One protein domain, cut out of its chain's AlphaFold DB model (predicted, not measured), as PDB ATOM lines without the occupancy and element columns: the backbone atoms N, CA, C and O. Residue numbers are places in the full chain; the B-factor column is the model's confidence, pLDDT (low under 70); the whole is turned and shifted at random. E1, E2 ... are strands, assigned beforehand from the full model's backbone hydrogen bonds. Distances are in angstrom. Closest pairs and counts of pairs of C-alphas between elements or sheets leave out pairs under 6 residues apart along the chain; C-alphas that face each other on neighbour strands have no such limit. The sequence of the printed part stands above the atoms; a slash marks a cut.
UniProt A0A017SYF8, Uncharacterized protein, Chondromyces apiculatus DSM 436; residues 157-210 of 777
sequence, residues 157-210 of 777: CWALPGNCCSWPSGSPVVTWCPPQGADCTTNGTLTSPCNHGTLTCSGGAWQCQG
ATOM      1  N   CYS A 157     -38.904  42.845  10.825       78.50
ATOM      2  CA  CYS A 157     -40.249  42.337  11.138       78.50
ATOM      3  C   CYS A 157     -41.404  43.193  10.573       78.50
ATOM      4  O   CYS A 157     -41.201  44.330  10.145       78.50
ATOM      5  N   TRP A 158     -42.628  42.635  10.598       75.19
ATOM      6  CA  TRP A 158     -43.874  43.244  10.099       75.19
ATOM      7  C   TRP A 158     -45.102  42.832  10.929       75.19
ATOM      8  O   TRP A 158     -45.164  41.715  11.435       75.19
ATOM      9  N   ALA A 159     -46.104  43.709  11.043       67.38
ATOM     10  CA  ALA A 159     -47.255  43.519  11.936       67.38
ATOM     11  C   ALA A 159     -48.574  43.046  11.260       67.38
ATOM     12  O   ALA A 159     -49.608  43.052  11.923       67.38
ATOM     13  N   LEU A 160     -48.588  42.639   9.976       59.00
ATOM     14  CA  LEU A 160     -49.819  42.338   9.199       59.00
ATOM     15  C   LEU A 160     -49.770  40.979   8.455       59.00
ATOM     16  O   LEU A 160     -48.688  40.500   8.169       59.00
ATOM     17  N   PRO A 161     -50.894  40.323   8.095       51.78
ATOM     18  CA  PRO A 161     -50.879  38.927   7.622       51.78
ATOM     19  C   PRO A 161     -50.379  38.700   6.170       51.78
ATOM     20  O   PRO A 161     -50.732  39.437   5.253       51.78
ATOM     21  N   GLY A 162     -49.625  37.605   5.971       57.38
ATOM     22  CA  GLY A 162     -48.966  37.118   4.738       57.38
ATOM     23  C   GLY A 162     -48.059  35.906   5.052       57.38
ATOM     24  O   GLY A 162     -48.107  35.428   6.178       57.38
ATOM     25  N   ASN A 163     -47.268  35.339   4.125       65.06
ATOM     26  CA  ASN A 163     -46.443  34.141   4.417       65.06
ATOM     27  C   ASN A 163     -45.438  34.408   5.549       65.06
ATOM     28  O   ASN A 163     -44.430  35.079   5.344       65.06
ATOM     29  N   CYS A 164     -45.731  33.877   6.732       70.19
ATOM     30  CA  CYS A 164     -45.057  34.269   7.957       70.19
ATOM     31  C   CYS A 164     -43.650  33.688   8.077       70.19
ATOM     32  O   CYS A 164     -43.407  32.526   7.748       70.19
ATOM     33  N   CYS A 165     -42.747  34.497   8.614       74.62
ATOM     34  CA  CYS A 165     -41.467  34.039   9.110       74.62
ATOM     35  C   CYS A 165     -41.562  33.737  10.600       74.62
ATOM     36  O   CYS A 165     -42.257  34.407  11.359       74.62
ATOM     37  N   SER A 166     -40.879  32.669  10.986       72.81
ATOM     38  CA  SER A 166     -40.815  32.156  12.350       72.81
ATOM     39  C   SER A 166     -39.371  32.197  12.825       72.81
ATOM     40  O   SER A 166     -38.490  31.771  12.066       72.81
ATOM     41  N   TRP A 167     -39.139  32.626  14.062       67.25
ATOM     42  CA  TRP A 167     -37.812  32.637  14.665       67.25
ATOM     43  C   TRP A 167     -37.784  31.909  16.029       67.25
ATOM     44  O   TRP A 167     -38.662  32.148  16.859       67.25
ATOM     45  N   PRO A 168     -36.813  30.999  16.268       63.81
ATOM     46  CA  PRO A 168     -35.966  30.359  15.254       63.81
ATOM     47  C   PRO A 168     -36.822  29.631  14.199       63.81
ATOM     48  O   PRO A 168     -38.009  29.385  14.412       63.81
ATOM     49  N   SER A 169     -36.252  29.310  13.033       62.62
ATOM     50  CA  SER A 169     -37.003  28.731  11.906       62.62
ATOM     51  C   SER A 169     -37.843  27.515  12.333       62.62
ATOM     52  O   SER A 169     -37.287  26.505  12.764       62.62
ATOM     53  N   GLY A 170     -39.170  27.598  12.198       63.22
ATOM     54  CA  GLY A 170     -40.134  26.580  12.624       63.22
ATOM     55  C   GLY A 170     -40.734  26.773  14.026       63.22
ATOM     56  O   GLY A 170     -41.575  25.969  14.419       63.22
ATOM     57  N   SER A 171     -40.337  27.808  14.776       63.19
ATOM     58  CA  SER A 171     -40.866  28.097  16.115       63.19
ATOM     59  C   SER A 171     -42.195  28.869  16.061       63.19
ATOM     60  O   SER A 171     -42.253  29.930  15.442       63.19
ATOM     61  N   PRO A 172     -43.263  28.410  16.744       64.38
ATOM     62  CA  PRO A 172     -44.529  29.142  16.828       64.38
ATOM     63  C   PRO A 172     -44.483  30.330  17.803       64.38
ATOM     64  O   PRO A 172     -45.456  31.072  17.892       64.38
ATOM     65  N   VAL A 173     -43.389  30.491  18.559       63.50
ATOM     66  CA  VAL A 173     -43.286  31.448  19.676       63.50
ATOM     67  C   VAL A 173     -43.076  32.884  19.183       63.50
ATOM     68  O   VAL A 173     -43.640  33.807  19.758       63.50
ATOM     69  N   VAL A 174     -42.345  33.072  18.079       64.75
ATOM     70  CA  VAL A 174     -42.129  34.385  17.451       64.75
ATOM     71  C   VAL A 174     -42.421  34.253  15.959       64.75
ATOM     72  O   VAL A 174     -41.569  33.835  15.177       64.75
ATOM     73  N   THR A 175     -43.668  34.537  15.573       71.62
ATOM     74  CA  THR A 175     -44.133  34.492  14.178       71.62
ATOM     75  C   THR A 175     -44.601  35.876  13.753       71.62
ATOM     76  O   THR A 175     -45.489  36.446  14.383       71.62
ATOM     77  N   TRP A 176     -44.048  36.398  12.664       73.94
ATOM     78  CA  TRP A 176     -44.497  37.647  12.050       73.94
ATOM     79  C   TRP A 176     -44.688  37.449  10.557       73.94
ATOM     80  O   TRP A 176     -44.039  36.613   9.929       73.94
ATOM     81  N   CYS A 177     -45.593  38.221   9.975       74.94
ATOM     82  CA  CYS A 177     -46.001  38.030   8.598       74.94
ATOM     83  C   CYS A 177     -45.720  39.324   7.812       74.94
ATOM     84  O   CYS A 177     -46.048  40.405   8.298       74.94
ATOM     85  N   PRO A 178     -45.034  39.265   6.657       75.62
ATOM     86  CA  PRO A 178     -44.873  40.424   5.792       75.62
ATOM     87  C   PRO A 178     -46.162  40.664   4.985       75.62
ATOM     88  O   PRO A 178     -46.805  39.695   4.566       75.62
ATOM     89  N   PRO A 179     -46.545  41.927   4.729       76.19
ATOM     90  CA  PRO A 179     -47.638  42.247   3.814       76.19
ATOM     91  C   PRO A 179     -47.307  41.814   2.375       76.19
ATOM     92  O   PRO A 179     -46.144  41.627   2.007       76.19
ATOM     93  N   GLN A 180     -48.335  41.659   1.536       79.12
ATOM     94  CA  GLN A 180     -48.164  41.307   0.123       79.12
ATOM     95  C   GLN A 180     -47.247  42.324  -0.583       79.12
ATOM     96  O   GLN A 180     -47.552  43.510  -0.608       79.12
ATOM     97  N   GLY A 181     -46.138  41.853  -1.163       77.81
ATOM     98  CA  GLY A 181     -45.131  42.700  -1.819       77.81
ATOM     99  C   GLY A 181     -43.828  42.851  -1.029       77.81
ATOM    100  O   GLY A 181     -42.805  43.123  -1.646       77.81
ATOM    101  N   ALA A 182     -43.829  42.588   0.282       78.94
ATOM    102  CA  ALA A 182     -42.622  42.518   1.108       78.94
ATOM    103  C   ALA A 182     -42.127  41.073   1.301       78.94
ATOM    104  O   ALA A 182     -42.865  40.106   1.089       78.94
ATOM    105  N   ASP A 183     -40.877  40.927   1.745       76.19
ATOM    106  CA  ASP A 183     -40.330  39.667   2.254       76.19
ATOM    107  C   ASP A 183     -39.842  39.832   3.708       76.19
ATOM    108  O   ASP A 183     -39.961  40.899   4.309       76.19
ATOM    109  N   CYS A 184     -39.344  38.760   4.328       73.44
ATOM    110  CA  CYS A 184     -38.960  38.787   5.744       73.44
ATOM    111  C   CYS A 184     -37.664  39.548   6.045       73.44
ATOM    112  O   CYS A 184     -37.301  39.683   7.206       73.44
ATOM    113  N   THR A 185     -36.962  40.003   5.014       73.19
ATOM    114  CA  THR A 185     -35.663  40.675   5.104       73.19
ATOM    115  C   THR A 185     -35.638  42.027   4.387       73.19
ATOM    116  O   THR A 185     -34.802  42.871   4.698       73.19
ATOM    117  N   THR A 186     -36.562  42.276   3.453       74.56
ATOM    118  CA  THR A 186     -36.629  43.483   2.624       74.56
ATOM    119  C   THR A 186     -38.072  43.958   2.417       74.56
ATOM    120  O   THR A 186     -39.026  43.184   2.505       74.56
ATOM    121  N   ASN A 187     -38.240  45.238   2.070       78.44
ATOM    122  CA  ASN A 187     -39.531  45.797   1.643       78.44
ATOM    123  C   ASN A 187     -40.059  45.193   0.325       78.44
ATOM    124  O   ASN A 187     -41.185  45.490  -0.066       78.44
ATOM    125  N   GLY A 188     -39.265  44.373  -0.371       82.75
ATOM    126  CA  GLY A 188     -39.613  43.794  -1.663       82.75
ATOM    127  C   GLY A 188     -39.957  44.862  -2.705       82.75
ATOM    128  O   GLY A 188     -39.093  45.647  -3.089       82.75
ATOM    129  N   THR A 189     -41.204  44.865  -3.187       85.25
ATOM    130  CA  THR A 189     -41.724  45.815  -4.188       85.25
ATOM    131  C   THR A 189     -42.360  47.065  -3.586       85.25
ATOM    132  O   THR A 189     -42.788  47.925  -4.349       85.25
ATOM    133  N   LEU A 190     -42.468  47.160  -2.256       86.62
ATOM    134  CA  LEU A 190     -43.096  48.303  -1.596       86.62
ATOM    135  C   LEU A 190     -42.191  49.538  -1.639       86.62
ATOM    136  O   LEU A 190     -40.980  49.454  -1.402       86.62
ATOM    137  N   THR A 191     -42.796  50.692  -1.893       88.00
ATOM    138  CA  THR A 191     -42.148  52.009  -1.907       88.00
ATOM    139  C   THR A 191     -42.340  52.763  -0.588       88.00
ATOM    140  O   THR A 191     -43.094  52.350   0.292       88.00
ATOM    141  N   SER A 192     -41.606  53.869  -0.421       85.50
ATOM    142  CA  SER A 192     -41.851  54.825   0.671       85.50
ATOM    143  C   SER A 192     -43.294  55.343   0.580       85.50
ATOM    144  O   SER A 192     -43.722  55.631  -0.536       85.50
ATOM    145  N   PRO A 193     -44.034  55.472   1.699       88.94
ATOM    146  CA  PRO A 193     -43.589  55.537   3.093       88.94
ATOM    147  C   PRO A 193     -43.408  54.185   3.800       88.94
ATOM    148  O   PRO A 193     -42.896  54.180   4.916       88.94
ATOM    149  N   CYS A 194     -43.772  53.052   3.193       88.38
ATOM    150  CA  CYS A 194     -43.664  51.761   3.866       88.38
ATOM    151  C   CYS A 194     -42.220  51.372   4.178       88.38
ATOM    152  O   CYS A 194     -41.299  51.527   3.370       88.38
ATOM    153  N   ASN A 195     -42.027  50.783   5.353       86.06
ATOM    154  CA  ASN A 195     -40.730  50.297   5.796       86.06
ATOM    155  C   ASN A 195     -40.864  49.141   6.780       86.06
ATOM    156  O   ASN A 195     -41.771  49.127   7.608       86.06
ATOM    157  N   HIS A 196     -39.924  48.200   6.715       81.69
ATOM    158  CA  HIS A 196     -39.808  47.146   7.713       81.69
ATOM    159  C   HIS A 196     -39.549  47.714   9.119       81.69
ATOM    160  O   HIS A 196     -39.016  48.816   9.274       81.69
ATOM    161  N   GLY A 197     -39.949  46.969  10.146       80.56
ATOM    162  CA  GLY A 197     -39.587  47.263  11.530       80.56
ATOM    163  C   GLY A 197     -38.340  46.506  11.973       80.56
ATOM    164  O   GLY A 197     -37.879  45.593  11.286       80.56
ATOM    165  N   THR A 198     -37.845  46.871  13.151       81.88
ATOM    166  CA  THR A 198     -36.769  46.204  13.884       81.88
ATOM    167  C   THR A 198     -37.366  45.384  15.031       81.88
ATOM    168  O   THR A 198     -38.204  45.894  15.777       81.88
ATOM    169  N   LEU A 199     -36.948  44.129  15.191       78.25
ATOM    170  CA  LEU A 199     -37.280  43.300  16.347       78.25
ATOM    171  C   LEU A 199     -36.583  43.859  17.585       78.25
ATOM    172  O   LEU A 199     -35.356  43.919  17.641       78.25
ATOM    173  N   THR A 200     -37.368  44.243  18.583       82.62
ATOM    174  CA  THR A 200     -36.874  44.726  19.868       82.62
ATOM    175  C   THR A 200     -37.481  43.904  20.992       82.62
ATOM    176  O   THR A 200     -38.669  43.578  20.973       82.62
ATOM    177  N   CYS A 201     -36.656  43.537  21.972       83.69
ATOM    178  CA  CYS A 201     -37.165  42.951  23.199       83.69
ATOM    179  C   CYS A 201     -37.834  44.058  24.018       83.69
ATOM    180  O   CYS A 201     -37.198  45.057  24.366       83.69
ATOM    181  N   SER A 202     -39.138  43.934  24.262       85.62
ATOM    182  CA  SER A 202     -39.871  44.904  25.069       85.62
ATOM    183  C   SER A 202     -41.008  44.235  25.828       85.62
ATOM    184  O   SER A 202     -41.927  43.669  25.235       85.62
ATOM    185  N   GLY A 203     -40.954  44.333  27.158       81.00
ATOM    186  CA  GLY A 203     -41.960  43.752  28.046       81.00
ATOM    187  C   GLY A 203     -41.934  42.222  28.077       81.00
ATOM    188  O   GLY A 203     -43.009  41.624  28.082       81.00
ATOM    189  N   GLY A 204     -40.741  41.612  28.058       80.31
ATOM    190  CA  GLY A 204     -40.556  40.158  28.100       80.31
ATOM    191  C   GLY A 204     -41.040  39.412  26.858       80.31
ATOM    192  O   GLY A 204     -41.461  38.261  26.940       80.31
ATOM    193  N   ALA A 205     -41.080  40.098  25.712       80.88
ATOM    194  CA  ALA A 205     -41.400  39.498  24.427       80.88
ATOM    195  C   ALA A 205     -40.773  40.284  23.270       80.88
ATOM    196  O   ALA A 205     -40.644  41.513  23.313       80.88
ATOM    197  N   TRP A 206     -40.458  39.572  22.189       78.31
ATOM    198  CA  TRP A 206     -40.043  40.175  20.926       78.31
ATOM    199  C   TRP A 206     -41.203  40.936  20.280       78.31
ATOM    200  O   TRP A 206     -42.238  40.359  19.939       78.31
ATOM    201  N   GLN A 207     -41.018  42.239  20.085       79.81
ATOM    202  CA  GLN A 207     -41.976  43.129  19.439       79.81
ATOM    203  C   GLN A 207     -41.381  43.727  18.170       79.81
ATOM    204  O   GLN A 207     -40.173  43.915  18.053       79.81
ATOM    205  N   CYS A 208     -42.247  44.043  17.208       78.06
ATOM    206  CA  CYS A 208     -41.823  44.732  16.004       78.06
ATOM    207  C   CYS A 208     -41.949  46.244  16.160       78.06
ATOM    208  O   CYS A 208     -43.060  46.764  16.267       78.06
ATOM    209  N   GLN A 209     -40.824  46.954  16.136       84.00
ATOM    210  CA  GLN A 209     -40.782  48.394  16.347       84.00
ATOM    211  C   GLN A 209     -40.389  49.141  15.070       84.00
ATOM    212  O   GLN A 209     -39.401  48.826  14.419       84.00
ATOM    213  N   GLY A 210     -41.157  50.176  14.722       81.19
ATOM    214  CA  GLY A 210     -40.809  51.109  13.647       81.19
ATOM    215  C   GLY A 210     -41.242  50.712  12.235       81.19
ATOM    216  O   GLY A 210     -40.953  51.472  11.321       81.19
TER     217      GLY A 210
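Overview. This is residues 157 to 210 of the 777 residues of an uncharacterized protein of Chondromyces apiculatus DSM 436 (UniProt A0A017SYF8). With little regular structure, the domain is two small two-stranded hairpins, E1 with E2 and E3 with E4, set apart along most of their length and joined by a long looping stretch, residues 177 to 196. The printed part has 54 residues, 15 of them in four named strands, E1 to E4 in chain order, with no named helix; its class is all strand. It is compact, with a radius of gyration of the C-alphas of 11.1 A, and spans 32 by 22 by 15 A.

Arrangement. E1, residues 165 to 167, and E2, residues 174 to 176, form an antiparallel hairpin at 161 degrees, with N 165 and O 176 2.8 A apart, within hydrogen-bond range. E3, residues 197 to 201, and E4, residues 206 to 209, form another at 143 degrees; N 200 and O 207 are 2.9 A apart, also within that range. The closest C-alphas of E2 and E4, Val 174 and Trp 206, are 7.1 A apart. E1 and E3 are apart.

Along the chain. E1 begins at C-alpha 165, (-41.467, 34.039, 9.110). E3 is 12.7 A long and E4 9.4 A. E4 ends at C-alpha 209, (-40.782, 48.394, 16.347).

Size, cuts and confidence. The printed part has no cut. The link from E2 to E3 is long. Residues 159 to 163 and 167 to 174 have pLDDT under 70.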